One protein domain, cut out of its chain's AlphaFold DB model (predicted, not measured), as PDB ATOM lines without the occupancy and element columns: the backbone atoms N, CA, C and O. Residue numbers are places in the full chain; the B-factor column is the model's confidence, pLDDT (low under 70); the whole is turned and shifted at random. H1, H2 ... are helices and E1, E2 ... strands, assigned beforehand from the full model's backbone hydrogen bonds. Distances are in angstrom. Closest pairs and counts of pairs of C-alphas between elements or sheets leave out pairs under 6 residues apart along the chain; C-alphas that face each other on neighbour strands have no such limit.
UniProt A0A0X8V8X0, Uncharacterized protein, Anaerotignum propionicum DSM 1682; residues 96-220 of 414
ATOM      1  N   THR A  96      -3.741   5.633  38.818       85.12
ATOM      2  CA  THR A  96      -5.014   6.103  39.382       85.12
ATOM      3  C   THR A  96      -4.807   6.940  40.645       85.12
ATOM      4  O   THR A  96      -5.478   7.956  40.808       85.12
ATOM      5  N   THR A  97      -3.860   6.587  41.523       89.62
ATOM      6  CA  THR A  97      -3.512   7.402  42.705       89.62
ATOM      7  C   THR A  97      -2.892   8.740  42.298       89.62
ATOM      8  O   THR A  97      -3.251   9.773  42.856       89.62
ATOM      9  N   ARG A  98      -2.006   8.746  41.293       90.94
ATOM     10  CA  ARG A  98      -1.404   9.970  40.747       90.94
ATOM     11  C   ARG A  98      -2.472  10.893  40.163       90.94
ATOM     12  O   ARG A  98      -2.543  12.053  40.551       90.94
ATOM     13  N   LEU A  99      -3.337  10.362  39.298       92.00
ATOM     14  CA  LEU A  99      -4.451  11.106  38.712       92.00
ATOM     15  C   LEU A  99      -5.389  11.655  39.790       92.00
ATOM     16  O   LEU A  99      -5.701  12.838  39.738       92.00
ATOM     17  N   THR A 100      -5.759  10.837  40.786       93.31
ATOM     18  CA  THR A 100      -6.580  11.229  41.951       93.31
ATOM     19  C   THR A 100      -5.987  12.440  42.670       93.31
ATOM     20  O   THR A 100      -6.676  13.441  42.847       93.31
ATOM     21  N   ASN A 101      -4.704  12.381  43.038       94.38
ATOM     22  CA  ASN A 101      -4.034  13.481  43.732       94.38
ATOM     23  C   ASN A 101      -3.992  14.753  42.871       94.38
ATOM     24  O   ASN A 101      -4.247  15.841  43.381       94.38
ATOM     25  N   ASN A 102      -3.737  14.613  41.565       95.62
ATOM     26  CA  ASN A 102      -3.694  15.740  40.635       95.62
ATOM     27  C   ASN A 102      -5.059  16.434  40.513       95.62
ATOM     28  O   ASN A 102      -5.124  17.651  40.652       95.62
ATOM     29  N   ILE A 103      -6.157  15.694  40.297       96.31
ATOM     30  CA  ILE A 103      -7.488  16.319  40.190       96.31
ATOM     31  C   ILE A 103      -7.946  16.942  41.511       96.31
ATOM     32  O   ILE A 103      -8.570  17.998  41.482       96.31
ATOM     33  N   ILE A 104      -7.595  16.366  42.665       96.31
ATOM     34  CA  ILE A 104      -7.862  17.006  43.960       96.31
ATOM     35  C   ILE A 104      -7.094  18.331  44.056       96.31
ATOM     36  O   ILE A 104      -7.712  19.362  44.305       96.31
ATOM     37  N   ALA A 105      -5.784  18.332  43.784       97.31
ATOM     38  CA  ALA A 105      -4.963  19.542  43.837       97.31
ATOM     39  C   ALA A 105      -5.474  20.642  42.888       97.31
ATOM     40  O   ALA A 105      -5.601  21.791  43.303       97.31
ATOM     41  N   ILE A 106      -5.844  20.290  41.650       98.31
ATOM     42  CA  ILE A 106      -6.424  21.227  40.675       98.31
ATOM     43  C   ILE A 106      -7.770  21.779  41.171       98.31
ATOM     44  O   ILE A 106      -7.999  22.983  41.078       98.31
ATOM     45  N   ALA A 107      -8.654  20.930  41.711       97.62
ATOM     46  CA  ALA A 107      -9.952  21.366  42.223       97.62
ATOM     47  C   ALA A 107      -9.796  22.307  43.428       97.62
ATOM     48  O   ALA A 107     -10.445  23.348  43.477       97.62
ATOM     49  N   THR A 108      -8.907  21.989  44.375       97.69
ATOM     50  CA  THR A 108      -8.604  22.848  45.529       97.69
ATOM     51  C   THR A 108      -7.976  24.179  45.095       97.69
ATOM     52  O   THR A 108      -8.429  25.230  45.547       97.69
ATOM     53  N   ALA A 109      -6.996  24.156  44.185       98.12
ATOM     54  CA  ALA A 109      -6.334  25.348  43.648       98.12
ATOM     55  C   ALA A 109      -7.314  26.272  42.907       98.12
ATOM     56  O   ALA A 109      -7.441  27.450  43.241       98.12
ATOM     57  N   GLY A 110      -8.075  25.726  41.951       98.06
ATOM     58  CA  GLY A 110      -9.071  26.485  41.195       98.06
ATOM     59  C   GLY A 110     -10.201  27.018  42.075       98.06
ATOM     60  O   GLY A 110     -10.662  28.140  41.873       98.06
ATOM     61  N   GLN A 111     -10.607  26.265  43.102       97.81
ATOM     62  CA  GLN A 111     -11.596  26.726  44.073       97.81
ATOM     63  C   GLN A 111     -11.082  27.874  44.953       97.81
ATOM     64  O   GLN A 111     -11.872  28.746  45.331       97.81
ATOM     65  N   ALA A 112      -9.793  27.874  45.301       98.00
ATOM     66  CA  ALA A 112      -9.171  28.942  46.074       98.00
ATOM     67  C   ALA A 112      -9.077  30.242  45.257       98.00
ATOM     68  O   ALA A 112      -9.522  31.282  45.741       98.00
ATOM     69  N   ASP A 113      -8.602  30.176  44.009       97.88
ATOM     70  CA  ASP A 113      -8.535  31.345  43.119       97.88
ATOM     71  C   ASP A 113      -9.935  31.884  42.783       97.88
ATOM     72  O   ASP A 113     -10.206  33.071  42.951       97.88
ATOM     73  N   TYR A 114     -10.889  31.009  42.441       97.56
ATOM     74  CA  TYR A 114     -12.271  31.424  42.174       97.56
ATOM     75  C   TYR A 114     -12.919  32.138  43.375       97.56
ATOM     76  O   TYR A 114     -13.623  33.129  43.187       97.56
ATOM     77  N   LYS A 115     -12.653  31.692  44.614       96.31
ATOM     78  CA  LYS A 115     -13.138  32.369  45.836       96.31
ATOM     79  C   LYS A 115     -12.454  33.711  46.097       96.31
ATOM     80  O   LYS A 115     -13.112  34.611  46.609       96.31
ATOM     81  N   ALA A 116     -11.164  33.835  45.791       96.81
ATOM     82  CA  ALA A 116     -10.399  35.056  46.035       96.81
ATOM     83  C   ALA A 116     -10.652  36.128  44.964       96.81
ATOM     84  O   ALA A 116     -10.939  37.278  45.288       96.81
ATOM     85  N   ASN A 117     -10.573  35.739  43.690       96.12
ATOM     86  CA  ASN A 117     -10.460  36.657  42.558       96.12
ATOM     87  C   ASN A 117     -11.553  36.464  41.498       96.12
ATOM     88  O   ASN A 117     -11.665  37.297  40.599       96.12
ATOM     89  N   GLY A 118     -12.357  35.395  41.574       96.44
ATOM     90  CA  GLY A 118     -13.284  34.993  40.510       96.44
ATOM     91  C   GLY A 118     -14.214  36.113  40.042       96.44
ATOM     92  O   GLY A 118     -14.287  36.374  38.843       96.44
ATOM     93  N   SER A 119     -14.847  36.841  40.967       95.25
ATOM     94  CA  SER A 119     -15.735  37.964  40.629       95.25
ATOM     95  C   SER A 119     -15.016  39.104  39.902       95.25
ATOM     96  O   SER A 119     -15.529  39.631  38.918       95.25
ATOM     97  N   GLN A 120     -13.806  39.463  40.345       94.50
ATOM     98  CA  GLN A 120     -13.010  40.534  39.732       94.50
ATOM     99  C   GLN A 120     -12.478  40.127  38.355       94.50
ATOM    100  O   GLN A 120     -12.568  40.897  37.401       94.50
ATOM    101  N   LYS A 121     -11.985  38.888  38.233       95.00
ATOM    102  CA  LYS A 121     -11.511  38.302  36.973       95.00
ATOM    103  C   LYS A 121     -12.657  37.952  36.004       95.00
ATOM    104  O   LYS A 121     -12.376  37.517  34.891       95.00
ATOM    105  N   GLY A 122     -13.930  38.111  36.385       95.81
ATOM    106  CA  GLY A 122     -15.082  37.746  35.549       95.81
ATOM    107  C   GLY A 122     -15.135  36.249  35.239       95.81
ATOM    108  O   GLY A 122     -15.407  35.852  34.106       95.81
ATOM    109  N   TRP A 123     -14.792  35.414  36.220       97.25
ATOM    110  CA  TRP A 123     -14.821  33.963  36.082       97.25
ATOM    111  C   TRP A 123     -16.251  33.439  36.140       97.25
ATOM    112  O   TRP A 123     -17.067  33.878  36.951       97.25
ATOM    113  N   MET A 124     -16.535  32.486  35.262       97.31
ATOM    114  CA  MET A 124     -17.860  31.934  35.016       97.31
ATOM    115  C   MET A 124     -17.751  30.476  34.559       97.31
ATOM    116  O   MET A 124     -16.696  30.018  34.120       97.31
ATOM    117  N   SER A 125     -18.864  29.759  34.606       97.69
ATOM    118  CA  SER A 125     -19.068  28.507  33.893       97.69
ATOM    119  C   SER A 125     -19.438  28.825  32.456       97.69
ATOM    120  O   SER A 125     -20.359  29.607  32.231       97.69
ATOM    121  N   LYS A 126     -18.750  28.225  31.484       96.56
ATOM    122  CA  LYS A 126     -19.085  28.301  30.059       96.56
ATOM    123  C   LYS A 126     -19.173  26.887  29.503       96.56
ATOM    124  O   LYS A 126     -18.144  26.261  29.244       96.56
ATOM    125  N   ASN A 127     -20.395  26.384  29.326       95.06
ATOM    126  CA  ASN A 127     -20.665  24.974  29.015       95.06
ATOM    127  C   ASN A 127     -20.121  24.020  30.101       95.06
ATOM    128  O   ASN A 127     -19.612  22.946  29.797       95.06
ATOM    129  N   GLY A 128     -20.177  24.440  31.371       96.69
ATOM    130  CA  GLY A 128     -19.753  23.658  32.540       96.69
ATOM    131  C   GLY A 128     -18.257  23.746  32.861       96.69
ATOM    132  O   GLY A 128     -17.849  23.365  33.957       96.69
ATOM    133  N   GLU A 129     -17.437  24.277  31.952       97.81
ATOM    134  CA  GLU A 129     -16.001  24.497  32.155       97.81
ATOM    135  C   GLU A 129     -15.716  25.922  32.657       97.81
ATOM    136  O   GLU A 129     -16.378  26.880  32.256       97.81
ATOM    137  N   LEU A 130     -14.736  26.063  33.553       98.25
ATOM    138  CA  LEU A 130     -14.354  27.331  34.170       98.25
ATOM    139  C   LEU A 130     -13.661  28.240  33.141       98.25
ATOM    140  O   LEU A 130     -12.701  27.842  32.478       98.25
ATOM    141  N   TYR A 131     -14.144  29.472  33.007       98.06
ATOM    142  CA  TYR A 131     -13.796  30.380  31.916       98.06
ATOM    143  C   TYR A 131     -13.664  31.823  32.409       98.06
ATOM    144  O   TYR A 131     -14.498  32.298  33.178       98.06
ATOM    145  N   ASN A 132     -12.641  32.535  31.934       97.56
ATOM    146  CA  ASN A 132     -12.497  33.975  32.121       97.56
ATOM    147  C   ASN A 132     -13.255  34.712  31.010       97.56
ATOM    148  O   ASN A 132     -12.876  34.638  29.836       97.56
ATOM    149  N   TYR A 133     -14.307  35.447  31.379       95.94
ATOM    150  CA  TYR A 133     -15.117  36.210  30.433       95.94
ATOM    151  C   TYR A 133     -14.329  37.325  29.732       95.94
ATOM    152  O   TYR A 133     -14.381  37.437  28.504       95.94
ATOM    153  N   TYR A 134     -13.571  38.119  30.495       93.75
ATOM    154  CA  TYR A 134     -12.874  39.302  29.986       93.75
ATOM    155  C   TYR A 134     -11.668  38.937  29.110       93.75
ATOM    156  O   TYR A 134     -11.483  39.523  28.045       93.75
ATOM    157  N   GLU A 135     -10.892  37.925  29.506       95.94
ATOM    158  CA  GLU A 135      -9.761  37.413  28.713       95.94
ATOM    159  C   GLU A 135     -10.181  36.436  27.602       95.94
ATOM    160  O   GLU A 135      -9.361  36.047  26.771       95.94
ATOM    161  N   ARG A 136     -11.455  36.025  27.586       95.62
ATOM    162  CA  ARG A 136     -12.055  35.099  26.613       95.62
ATOM    163  C   ARG A 136     -11.352  33.735  26.510       95.62
ATOM    164  O   ARG A 136     -11.290  33.147  25.428       95.62
ATOM    165  N   LYS A 137     -10.845  33.215  27.631       96.25
ATOM    166  CA  LYS A 137     -10.076  31.959  27.696       96.25
ATOM    167  C   LYS A 137     -10.596  31.025  28.790       96.25
ATOM    168  O   LYS A 137     -11.045  31.479  29.840       96.25
ATOM    169  N   TYR A 138     -10.519  29.716  28.554       97.31
ATOM    170  CA  TYR A 138     -10.761  28.716  29.598       97.31
ATOM    171  C   TYR A 138      -9.628  28.735  30.628       97.31
ATOM    172  O   TYR A 138      -8.470  28.950  30.268       97.31
ATOM    173  N   ILE A 139      -9.961  28.502  31.898       97.69
ATOM    174  CA  ILE A 139      -8.974  28.364  32.970       97.69
ATOM    175  C   ILE A 139      -8.352  26.970  32.881       97.69
ATOM    176  O   ILE A 139      -9.048  25.961  32.777       97.69
ATOM    177  N   THR A 140      -7.024  26.922  32.915       97.12
ATOM    178  CA  THR A 140      -6.221  25.700  32.774       97.12
ATOM    179  C   THR A 140      -5.304  25.503  33.979       97.12
ATOM    180  O   THR A 140      -5.143  26.411  34.796       97.12
ATOM    181  N   THR A 141      -4.636  24.346  34.078       96.88
ATOM    182  CA  THR A 141      -3.576  24.151  35.086       96.88
ATOM    183  C   THR A 141      -2.491  25.215  34.968       96.88
ATOM    184  O   THR A 141      -2.072  25.755  35.981       96.88
ATOM    185  N   ASP A 142      -2.102  25.583  33.747       96.25
ATOM    186  CA  ASP A 142      -1.069  26.595  33.497       96.25
ATOM    187  C   ASP A 142      -1.510  27.985  33.980       96.25
ATOM    188  O   ASP A 142      -0.685  28.763  34.448       96.25
ATOM    189  N   THR A 143      -2.819  28.271  33.937       95.75
ATOM    190  CA  THR A 143      -3.388  29.495  34.523       95.75
ATOM    191  C   THR A 143      -3.237  29.481  36.045       95.75
ATOM    192  O   THR A 143      -2.730  30.438  36.617       95.75
ATOM    193  N   LEU A 144      -3.588  28.370  36.703       97.12
ATOM    194  CA  LEU A 144      -3.446  28.229  38.159       97.12
ATOM    195  C   LEU A 144      -1.980  28.201  38.624       97.12
ATOM    196  O   LEU A 144      -1.694  28.615  39.744       97.12
ATOM    197  N   VAL A 145      -1.053  27.732  37.783       97.19
ATOM    198  CA  VAL A 145       0.397  27.803  38.036       97.19
ATOM    199  C   VAL A 145       0.892  29.246  37.922       97.19
ATOM    200  O   VAL A 145       1.613  29.707  38.804       97.19
ATOM    201  N   ALA A 146       0.492  29.974  36.873       95.56
ATOM    202  CA  ALA A 146       0.860  31.378  36.683       95.56
ATOM    203  C   ALA A 146       0.315  32.283  37.804       95.56
ATOM    204  O   ALA A 146       1.030  33.159  38.284       95.56
ATOM    205  N   ASP A 147      -0.908  32.011  38.264       94.62
ATOM    206  CA  ASP A 147      -1.565  32.743  39.351       94.62
ATOM    207  C   ASP A 147      -1.105  32.274  40.757       94.62
ATOM    208  O   ASP A 147      -1.566  32.803  41.768       94.62
ATOM    209  N   GLY A 148      -0.180  31.307  40.846       96.25
ATOM    210  CA  GLY A 148       0.469  30.880  42.095       96.25
ATOM    211  C   GLY A 148      -0.328  29.907  42.976       96.25
ATOM    212  O   GLY A 148       0.067  29.651  44.113       96.25
ATOM    213  N   TYR A 149      -1.428  29.343  42.471       96.62
ATOM    214  CA  TYR A 149      -2.309  28.422  43.202       96.62
ATOM    215  C   TYR A 149      -1.959  26.935  43.028       96.62
ATOM    216  O   TYR A 149      -2.456  26.103  43.789       96.62
ATOM    217  N   LEU A 150      -1.139  26.576  42.033       96.94
ATOM    218  CA  LEU A 150      -0.825  25.189  41.675       96.94
ATOM    219  C   LEU A 150       0.671  25.011  41.360       96.94
ATOM    220  O   LEU A 150       1.294  25.882  40.760       96.94
ATOM    221  N   GLU A 151       1.251  23.867  41.732       93.62
ATOM    222  CA  GLU A 151       2.632  23.527  41.363       93.62
ATOM    223  C   GLU A 151       2.755  23.160  39.872       93.62
ATOM    224  O   GLU A 151       1.861  22.553  39.275       93.62
ATOM    225  N   SER A 152       3.892  23.499  39.262       90.44
ATOM    226  CA  SER A 152       4.181  23.167  37.866       90.44
ATOM    227  C   SER A 152       4.463  21.670  37.663       90.44
ATOM    228  O   SER A 152       4.944  20.972  38.556       90.44
ATOM    229  N   GLY A 153       4.191  21.165  36.453       86.06
ATOM    230  CA  GLY A 153       4.451  19.765  36.073       86.06
ATOM    231  C   GLY A 153       3.219  18.956  35.653       86.06
ATOM    232  O   GLY A 153       3.342  17.763  35.376       86.06
ATOM    233  N   LEU A 154       2.044  19.587  35.574       88.69
ATOM    234  CA  LEU A 154       0.817  19.002  35.027       88.69
ATOM    235  C   LEU A 154       0.553  19.535  33.611       88.69
ATOM    236  O   LEU A 154       0.764  20.711  33.341       88.69
ATOM    237  N   THR A 155       0.080  18.674  32.709       84.44
ATOM    238  CA  THR A 155      -0.237  19.055  31.323       84.44
ATOM    239  C   THR A 155      -1.647  19.637  31.229       84.44
ATOM    240  O   THR A 155      -2.614  18.896  31.411       84.44
ATOM    241  N   ALA A 156      -1.783  20.916  30.865       78.62
ATOM    242  CA  ALA A 156      -3.076  21.605  30.778       78.62
ATOM    243  C   ALA A 156      -4.153  20.867  29.971       78.62
ATOM    244  O   ALA A 156      -5.287  20.759  30.425       78.62
ATOM    245  N   SER A 157      -3.813  20.308  28.807       84.31
ATOM    246  CA  SER A 157      -4.778  19.618  27.939       84.31
ATOM    247  C   SER A 157      -5.301  18.282  28.484       84.31
ATOM    248  O   SER A 157      -6.244  17.730  27.918       84.31
ATOM    249  N   ALA A 158      -4.714  17.745  29.560       89.25
ATOM    250  CA  ALA A 158      -5.153  16.491  30.169       89.25
ATOM    251  C   ALA A 158      -6.318  16.671  31.160       89.25
ATOM    252  O   ALA A 158      -7.034  15.708  31.432       89.25
ATOM    253  N   TYR A 159      -6.519  17.882  31.690       95.94
ATOM    254  CA  TYR A 159      -7.475  18.157  32.762       95.94
ATOM    255  C   TYR A 159      -8.509  19.197  32.332       95.94
ATOM    256  O   TYR A 159      -8.176  20.202  31.709       95.94
ATOM    257  N   LYS A 160      -9.766  18.980  32.717       97.25
ATOM    258  CA  LYS A 160     -10.835  19.978  32.612       97.25
ATOM    259  C   LYS A 160     -11.100  20.570  33.985       97.25
ATOM    260  O   LYS A 160     -11.293  19.823  34.944       97.25
ATOM    261  N   ILE A 161     -11.127  21.894  34.073       98.31
ATOM    262  CA  ILE A 161     -11.535  22.614  35.281       98.31
ATOM    263  C   ILE A 161     -12.990  23.018  35.070       98.31
ATOM    264  O   ILE A 161     -13.317  23.677  34.086       98.31
ATOM    265  N   LEU A 162     -13.870  22.559  35.949       98.44
ATOM    266  CA  LEU A 162     -15.315  22.736  35.851       98.44
ATOM    267  C   LEU A 162     -15.778  23.814  36.824       98.44
ATOM    268  O   LEU A 162     -15.201  23.948  37.901       98.44
ATOM    269  N   LEU A 163     -16.862  24.507  36.486       98.19
ATOM    270  CA  LEU A 163     -17.619  25.330  37.428       98.19
ATOM    271  C   LEU A 163     -19.096  24.946  37.314       98.19
ATOM    272  O   LEU A 163     -19.740  25.240  36.309       98.19
ATOM    273  N   ILE A 164     -19.603  24.209  38.301       97.62
ATOM    274  CA  ILE A 164     -20.926  23.568  38.258       97.62
ATOM    275  C   ILE A 164     -21.547  23.490  39.656       97.62
ATOM    276  O   ILE A 164     -20.842  23.548  40.662       97.62
ATOM    277  N   ASN A 165     -22.864  23.301  39.731       97.00
ATOM    278  CA  ASN A 165     -23.530  22.898  40.965       97.00
ATOM    279  C   ASN A 165     -23.151  21.456  41.315       97.00
ATOM    280  O   ASN A 165     -23.393  20.531  40.537       97.00
ATOM    281  N   GLY A 166     -22.614  21.232  42.513       95.38
ATOM    282  CA  GLY A 166     -22.324  19.878  42.981       95.38
ATOM    283  C   GLY A 166     -23.563  18.995  43.129       95.38
ATOM    284  O   GLY A 166     -23.452  17.780  42.999       95.38
ATOM    285  N   SER A 167     -24.744  19.582  43.325       95.50
ATOM    286  CA  SER A 167     -26.028  18.873  43.316       95.50
ATOM    287  C   SER A 167     -26.348  18.215  41.963       95.50
ATOM    288  O   SER A 167     -26.874  17.100  41.945       95.50
ATOM    289  N   ASP A 168     -25.971  18.834  40.838       95.81
ATOM    290  CA  ASP A 168     -26.117  18.236  39.504       95.81
ATOM    291  C   ASP A 168     -25.176  17.049  39.301       95.81
ATOM    292  O   ASP A 168     -25.561  16.065  38.670       95.81
ATOM    293  N   LEU A 169     -23.958  17.141  39.843       94.25
ATOM    294  CA  LEU A 169     -22.983  16.055  39.830       94.25
ATOM    295  C   LEU A 169     -23.437  14.904  40.742       94.25
ATOM    296  O   LEU A 169     -23.392  13.750  40.329       94.25
ATOM    297  N   ALA A 170     -23.944  15.214  41.940       93.06
ATOM    298  CA  ALA A 170     -24.451  14.252  42.924       93.06
ATOM    299  C   ALA A 170     -25.678  13.458  42.445       93.06
ATOM    300  O   ALA A 170     -25.952  12.375  42.959       93.06
ATOM    301  N   ALA A 171     -26.418  13.982  41.464       93.12
ATOM    302  CA  ALA A 171     -27.520  13.279  40.813       93.12
ATOM    303  C   ALA A 171     -27.055  12.173  39.839       93.12
ATOM    304  O   ALA A 171     -27.889  11.412  39.350       93.12
ATOM    305  N   LEU A 172     -25.751  12.080  39.542       92.69
ATOM    306  CA  LEU A 172     -25.176  11.085  38.633       92.69
ATOM    307  C   LEU A 172     -24.629   9.873  39.395       92.69
ATOM    308  O   LEU A 172     -23.884  10.006  40.372       92.69
ATOM    309  N   GLU A 173     -24.938   8.679  38.888       87.88
ATOM    310  CA  GLU A 173     -24.383   7.421  39.393       87.88
ATOM    311  C   GLU A 173     -22.847   7.411  39.337       87.88
ATOM    312  O   GLU A 173     -22.237   7.885  38.378       87.88
ATOM    313  N   GLY A 174     -22.214   6.839  40.366       82.69
ATOM    314  CA  GLY A 174     -20.751   6.768  40.480       82.69
ATOM    315  C   GLY A 174     -20.089   7.997  41.118       82.69
ATOM    316  O   GLY A 174     -18.862   8.033  41.234       82.69
ATOM    317  N   THR A 175     -20.866   8.984  41.574       83.81
ATOM    318  CA  THR A 175     -20.360  10.147  42.321       83.81
ATOM    319  C   THR A 175     -20.647  10.056  43.822       83.81
ATOM    320  O   THR A 175     -21.563   9.369  44.272       83.81
ATOM    321  N   SER A 176     -19.840  10.760  44.619       81.88
ATOM    322  CA  SER A 176     -20.086  10.997  46.043       81.88
ATOM    323  C   SER A 176     -19.628  12.414  46.379       81.88
ATOM    324  O   SER A 176     -18.492  12.645  46.793       81.88
ATOM    325  N   VAL A 177     -20.504  13.384  46.116       85.75
ATOM    326  CA  VAL A 177     -20.245  14.800  46.404       85.75
ATOM    327  C   VAL A 177     -20.532  15.059  47.891       85.75
ATOM    328  O   VAL A 177     -21.609  14.689  48.364       85.75
ATOM    329  N   PRO A 178     -19.600  15.644  48.666       86.12
ATOM    330  CA  PRO A 178     -19.848  15.977  50.067       86.12
ATOM    331  C   PRO A 178     -20.777  17.193  50.178       86.12
ATOM    332  O   PRO A 178     -20.830  18.023  49.275       86.12
ATOM    333  N   SER A 179     -21.493  17.338  51.297       85.94
ATOM    334  CA  SER A 179     -22.486  18.412  51.481       85.94
ATOM    335  C   SER A 179     -21.907  19.825  51.317       85.94
ATOM    336  O   SER A 179     -22.568  20.694  50.760       85.94
ATOM    337  N   SER A 180     -20.659  20.033  51.746       86.94
ATOM    338  CA  SER A 180     -19.874  21.266  51.563       86.94
ATOM    339  C   SER A 180     -19.585  21.613  50.100       86.94
ATOM    340  O   SER A 180     -19.300  22.765  49.796       86.94
ATOM    341  N   SER A 181     -19.687  20.627  49.208       90.00
ATOM    342  CA  SER A 181     -19.444  20.737  47.773       90.00
ATOM    343  C   SER A 181     -20.730  20.773  46.932       90.00
ATOM    344  O   SER A 181     -20.637  20.660  45.717       90.00
ATOM    345  N   MET A 182     -21.928  20.871  47.526       92.81
ATOM    346  CA  MET A 182     -23.205  20.766  46.784       92.81
ATOM    347  C   MET A 182     -23.602  22.026  45.996       92.81
ATOM    348  O   MET A 182     -24.417  21.930  45.078       92.81
ATOM    349  N   GLU A 183     -23.059  23.191  46.352       94.31
ATOM    350  CA  GLU A 183     -23.344  24.468  45.683       94.31
ATOM    351  C   GLU A 183     -22.598  24.622  44.344       94.31
ATOM    352  O   GLU A 183     -21.861  23.736  43.907       94.31
ATOM    353  N   PHE A 184     -22.794  25.769  43.689       96.00
ATOM    354  CA  PHE A 184     -22.053  26.196  42.506       96.00
ATOM    355  C   PHE A 184     -20.580  26.473  42.832       96.00
ATOM    356  O   PHE A 184     -20.248  27.466  43.488       96.00
ATOM    357  N   GLN A 185     -19.694  25.582  42.388       96.44
ATOM    358  CA  GLN A 185     -18.292  25.582  42.790       96.44
ATOM    359  C   GLN A 185     -17.373  24.901  41.759       96.44
ATOM    360  O   GLN A 185     -17.828  24.366  40.745       96.44
ATOM    361  N   VAL A 186     -16.066  24.918  42.026       98.12
ATOM    362  CA  VAL A 186     -15.035  24.352  41.150       98.12
ATOM    363  C   VAL A 186     -14.837  22.857  41.400       98.12
ATOM    364  O   VAL A 186     -14.722  22.393  42.537       98.12
ATOM    365  N   PHE A 187     -14.736  22.106  40.307       98.12
ATOM    366  CA  PHE A 187     -14.336  20.699  40.283       98.12
ATOM    367  C   PHE A 187     -13.231  20.506  39.238       98.12
ATOM    368  O   PHE A 187     -13.069  21.328  38.340       98.12
ATOM    369  N   ALA A 188     -12.492  19.402  39.310       97.94
ATOM    370  CA  ALA A 188     -11.539  19.025  38.266       97.94
ATOM    371  C   ALA A 188     -11.851  17.629  37.731       97.94
ATOM    372  O   ALA A 188     -12.190  16.729  38.502       97.94
ATOM    373  N   ALA A 189     -11.718  17.445  36.421       97.25
ATOM    374  CA  ALA A 189     -12.012  16.196  35.735       97.25
ATOM    375  C   ALA A 189     -10.854  15.740  34.838       97.25
ATOM    376  O   ALA A 189     -10.189  16.552  34.195       97.25
ATOM    377  N   VAL A 190     -10.651  14.424  34.752       96.69
ATOM    378  CA  VAL A 190      -9.705  13.784  33.826       96.69
ATOM    379  C   VAL A 190     -10.344  12.557  33.185       96.69
ATOM    380  O   VAL A 190     -11.039  11.786  33.852       96.69
ATOM    381  N   LYS A 191     -10.115  12.365  31.881       94.94
ATOM    382  CA  LYS A 191     -10.598  11.183  31.161       94.94
ATOM    383  C   LYS A 191      -9.662  10.000  31.423       94.94
ATOM    384  O   LYS A 191      -8.490  10.048  31.060       94.94
ATOM    385  N   GLN A 192     -10.183   8.922  32.003       89.88
ATOM    386  CA  GLN A 192      -9.468   7.665  32.229       89.88
ATOM    387  C   GLN A 192     -10.315   6.500  31.700       89.88
ATOM    388  O   GLN A 192     -11.466   6.331  32.095       89.88
ATOM    389  N   SER A 193      -9.759   5.687  30.794       87.06
ATOM    390  CA  SER A 193     -10.370   4.427  30.322       87.06
ATOM    391  C   SER A 193     -11.842   4.534  29.866       87.06
ATOM    392  O   SER A 193     -12.665   3.685  30.202       87.06
ATOM    393  N   GLY A 194     -12.191   5.590  29.119       88.25
ATOM    394  CA  GLY A 194     -13.558   5.821  28.615       88.25
ATOM    395  C   GLY A 194     -14.551   6.383  29.646       88.25
ATOM    396  O   GLY A 194     -15.748   6.455  29.378       88.25
ATOM    397  N   LYS A 195     -14.069   6.785  30.824       94.25
ATOM    398  CA  LYS A 195     -14.838   7.442  31.888       94.25
ATOM    399  C   LYS A 195     -14.165   8.750  32.300       94.25
ATOM    400  O   LYS A 195     -13.005   8.982  31.959       94.25
ATOM    401  N   TYR A 196     -14.870   9.585  33.056       96.00
ATOM    402  CA  TYR A 196     -14.294  10.764  33.701       96.00
ATOM    403  C   TYR A 196     -14.184  10.534  35.204       96.00
ATOM    404  O   TYR A 196     -15.193  10.297  35.867       96.00
ATOM    405  N   MET A 197     -12.965  10.625  35.739       95.38
ATOM    406  CA  MET A 197     -12.749  10.825  37.172       95.38
ATOM    407  C   MET A 197     -12.973  12.304  37.477       95.38
ATOM    408  O   MET A 197     -12.449  13.147  36.749       95.38
ATOM    409  N   ILE A 198     -13.727  12.620  38.530       96.19
ATOM    410  CA  ILE A 198     -14.060  14.003  38.907       96.19
ATOM    411  C   ILE A 198     -13.818  14.189  40.400       96.19
ATOM    412  O   ILE A 198     -14.301  13.382  41.194       96.19
ATOM    413  N   ALA A 199     -13.099  15.248  40.774       95.69
ATOM    414  CA  ALA A 199     -12.809  15.613  42.155       95.69
ATOM    415  C   ALA A 199     -13.449  16.944  42.553       95.69
ATOM    416  O   ALA A 199     -13.451  17.891  41.764       95.69
ATOM    417  N   SER A 200     -13.931  17.023  43.794       94.88
ATOM    418  CA  SER A 200     -14.235  18.296  44.452       94.88
ATOM    419  C   SER A 200     -13.018  18.837  45.209       94.88
ATOM    420  O   SER A 200     -12.097  18.086  45.545       94.88
ATOM    421  N   SER A 201     -13.039  20.132  45.536       92.62
ATOM    422  CA  SER A 201     -12.011  20.791  46.359       92.62
ATOM    423  C   SER A 201     -11.812  20.167  47.746       92.62
ATOM    424  O   SER A 201     -10.769  20.374  48.359       92.62
ATOM    425  N   ASP A 202     -12.799  19.400  48.223       90.31
ATOM    426  CA  ASP A 202     -12.815  18.727  49.527       90.31
ATOM    427  C   ASP A 202     -12.180  17.319  49.473       90.31
ATOM    428  O   ASP A 202     -12.329  16.514  50.396       90.31
ATOM    429  N   GLY A 203     -11.513  16.970  48.366       88.31
ATOM    430  CA  GLY A 203     -10.781  15.711  48.211       88.31
ATOM    431  C   GLY A 203     -11.646  14.480  47.922       88.31
ATOM    432  O   GLY A 203     -11.144  13.354  47.952       88.31
ATOM    433  N   LYS A 204     -12.947  14.649  47.650       90.88
ATOM    434  CA  LYS A 204     -13.826  13.543  47.238       90.88
ATOM    435  C   LYS A 204     -13.766  13.345  45.733       90.88
ATOM    436  O   LYS A 204     -13.885  14.308  44.982       90.88
ATOM    437  N   VAL A 205     -13.620  12.087  45.315       92.12
ATOM    438  CA  VAL A 205     -13.505  11.691  43.907       92.12
ATOM    439  C   VAL A 205     -14.607  10.705  43.540       92.12
ATOM    440  O   VAL A 205     -14.837   9.728  44.250       92.12
ATOM    441  N   GLY A 206     -15.279  10.974  42.424       92.31
ATOM    442  CA  GLY A 206     -16.234  10.083  41.769       92.31
ATOM    443  C   GLY A 206     -15.753   9.661  40.381       92.31
ATOM    444  O   GLY A 206     -14.726  10.128  39.884       92.31
ATOM    445  N   THR A 207     -16.496   8.770  39.729       94.38
ATOM    446  CA  THR A 207     -16.243   8.386  38.334       94.38
ATOM    447  C   THR A 207     -17.556   8.194  37.589       94.38
ATOM    448  O   THR A 207     -18.369   7.363  37.985       94.38
ATOM    449  N   ILE A 208     -17.732   8.919  36.483       95.81
ATOM    450  CA  ILE A 208     -18.939   8.875  35.644       95.81
ATOM    451  C   ILE A 208     -18.618   8.435  34.211       95.81
ATOM    452  O   ILE A 208     -17.467   8.490  33.773       95.81
ATOM    453  N   SER A 209     -19.629   7.972  33.473       95.81
ATOM    454  CA  SER A 209     -19.500   7.687  32.038       95.81
ATOM    455  C   SER A 209     -19.267   8.965  31.226       95.81
ATOM    456  O   SER A 209     -19.583  10.071  31.668       95.81
ATOM    457  N   GLU A 210     -18.735   8.809  30.014       95.50
ATOM    458  CA  GLU A 210     -18.598   9.910  29.055       95.50
ATOM    459  C   GLU A 210     -19.955  10.544  28.698       95.50
ATOM    460  O   GLU A 210     -20.060  11.768  28.695       95.50
ATOM    461  N   ASP A 211     -21.011   9.741  28.533       95.44
ATOM    462  CA  ASP A 211     -22.369  10.244  28.275       95.44
ATOM    463  C   ASP A 211     -22.918  11.068  29.449       95.44
ATOM    464  O   ASP A 211     -23.478  12.145  29.249       95.44
ATOM    465  N   SER A 212     -22.728  10.609  30.693       96.56
ATOM    466  CA  SER A 212     -23.141  11.366  31.884       96.56
ATOM    467  C   SER A 212     -22.344  12.660  32.039       96.56
ATOM    468  O   SER A 212     -22.909  13.666  32.458       96.56
ATOM    469  N   PHE A 213     -21.059  12.665  31.668       96.56
ATOM    470  CA  PHE A 213     -20.247  13.882  31.640       96.56
ATOM    471  C   PHE A 213     -20.741  14.866  30.573       96.56
ATOM    472  O   PHE A 213     -20.924  16.043  30.866       96.56
ATOM    473  N   HIS A 214     -21.041  14.395  29.360       95.31
ATOM    474  CA  HIS A 214     -21.603  15.238  28.305       95.31
ATOM    475  C   HIS A 214     -22.962  15.831  28.712       95.31
ATOM    476  O   HIS A 214     -23.144  17.047  28.670       95.31
ATOM    477  N   ASN A 215     -23.885  14.993  29.195       95.38
ATOM    478  CA  ASN A 215     -25.211  15.418  29.651       95.38
ATOM    479  C   ASN A 215     -25.153  16.388  30.844       95.38
ATOM    480  O   ASN A 215     -26.013  17.259  30.964       95.38
ATOM    481  N   LEU A 216     -24.139  16.268  31.710       96.44
ATOM    482  CA  LEU A 216     -23.867  17.239  32.768       96.44
ATOM    483  C   LEU A 216     -23.513  18.605  32.176       96.44
ATOM    484  O   LEU A 216     -24.174  19.580  32.514       96.44
ATOM    485  N   LEU A 217     -22.532  18.677  31.269       96.38
ATOM    486  CA  LEU A 217     -22.093  19.940  30.658       96.38
ATOM    487  C   LEU A 217     -23.195  20.614  29.819       96.38
ATOM    488  O   LEU A 217     -23.290  21.839  29.811       96.38
ATOM    489  N   VAL A 218     -24.074  19.836  29.174       94.75
ATOM    490  CA  VAL A 218     -25.223  20.360  28.406       94.75
ATOM    491  C   VAL A 218     -26.172  21.205  29.269       94.75
ATOM    492  O   VAL A 218     -26.713  22.188  28.765       94.75
ATOM    493  N   LYS A 219     -26.323  20.915  30.573       94.69
ATOM    494  CA  LYS A 219     -27.117  21.756  31.499       94.69
ATOM    495  C   LYS A 219     -26.579  23.185  31.645       94.69
ATOM    496  O   LYS A 219     -27.329  24.076  32.022       94.69
ATOM    497  N   TYR A 220     -25.293  23.384  31.362       96.94
ATOM    498  CA  TYR A 220     -24.551  24.640  31.502       96.94
ATOM    499  C   TYR A 220     -24.316  25.318  30.142       96.94
ATOM    500  O   TYR A 220     -23.511  26.246  30.038       96.94
TER     501      TYR A 220
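AT A GLANCE: This is residues 96 to 220 of the 414 residues of an uncharacterized protein of Anaerotignum propionicum DSM 1682 (UniProt A0A0X8V8X0). A long helix, H1, packs along one face of a strongly twisted sheet of four strands, and the shorter helix H4 packs on the opposite face, which gives three layers, helices on both faces of a sheet. The small hairpin of E1 and E2 sits beside E3, and the short helix H2 packs on residues 106 to 113 of H1. The printed part has 125 residues with four named helices and six named strands, in the order H1 E1 E2 H2 E3 H3 E4 E5 E6 H4, and its class is mixed, helices and strands. The sheet runs E3 E4 E5 E6, antiparallel throughout. The whole is compact, with a radius of gyration of the C-alphas of 13.1 A, and rounded, spanning 35 by 29 by 24 A.

HOW THE PARTS SIT: H1, residues 96 to 117, is on the sheet of E3, residues 159 to 165, E4, residues 184 to 192, E5, residues 195 to 200, and E6, residues 205 to 209. Its height over the sheet is 7.7 A; it lies over E4 and E5 and runs along the strands, at 26 degrees to E4 on the local plane. The closest C-alphas of H1 and E4 are those of Ala 107 and Phe 187, 4.8 A apart. E3 and E4 pair with N 162 and O 187 at 2.8 A, E4 and E5 with N 192 and O 195 at 2.8 A, and E5 and E6 with N 196 and O 208 at 2.9 A, each within hydrogen-bond range. E4, E5 and E6 form a meander, each strand the antiparallel neighbour of the one before. E1, residues 123 to 126, and E2, residues 129 to 132, form a hairpin, with N 131 and O 124 at 2.8 A; the closest C-alphas of E2 and E3, Glu 129 and Leu 162, are 4.2 A apart. H2, residues 141 to 146, touches H1 at a steep tilt of 50 degrees, the same way, closest at C-alphas 110 and 144, 6.6 A. H4, residues 210 to 218, is on the face opposite to H1; its closest C-alpha pair with E5 is Glu 210 and Lys 195, 5.3 A. H3, residues 166 to 170, stands only just at the sheet's level, with a height of 3.8 A. In H1, H2, H3 and H4 every O i to N i+4 pair is within hydrogen-bond range.

IN THESE COORDINATES: H1 begins at C-alpha 96 (-5.014, 6.103, 39.382) and is 31.2 A long. E3 measures 18.6 A, E4 24.6 A, E5 16.6 A, E6 13.9 A and H4 12.4 A. H4 ends at C-alpha 218 (-25.223, 20.360, 28.406).

THE WHOLE: The C-alphas of Gln 120 and Ser 193, the two farthest apart, are 37.4 A apart. The links from H2 to E3 and from H3 to E4 are long. The printed part has no cut, its mean pLDDT is 94.2, and no printed residue is under 70.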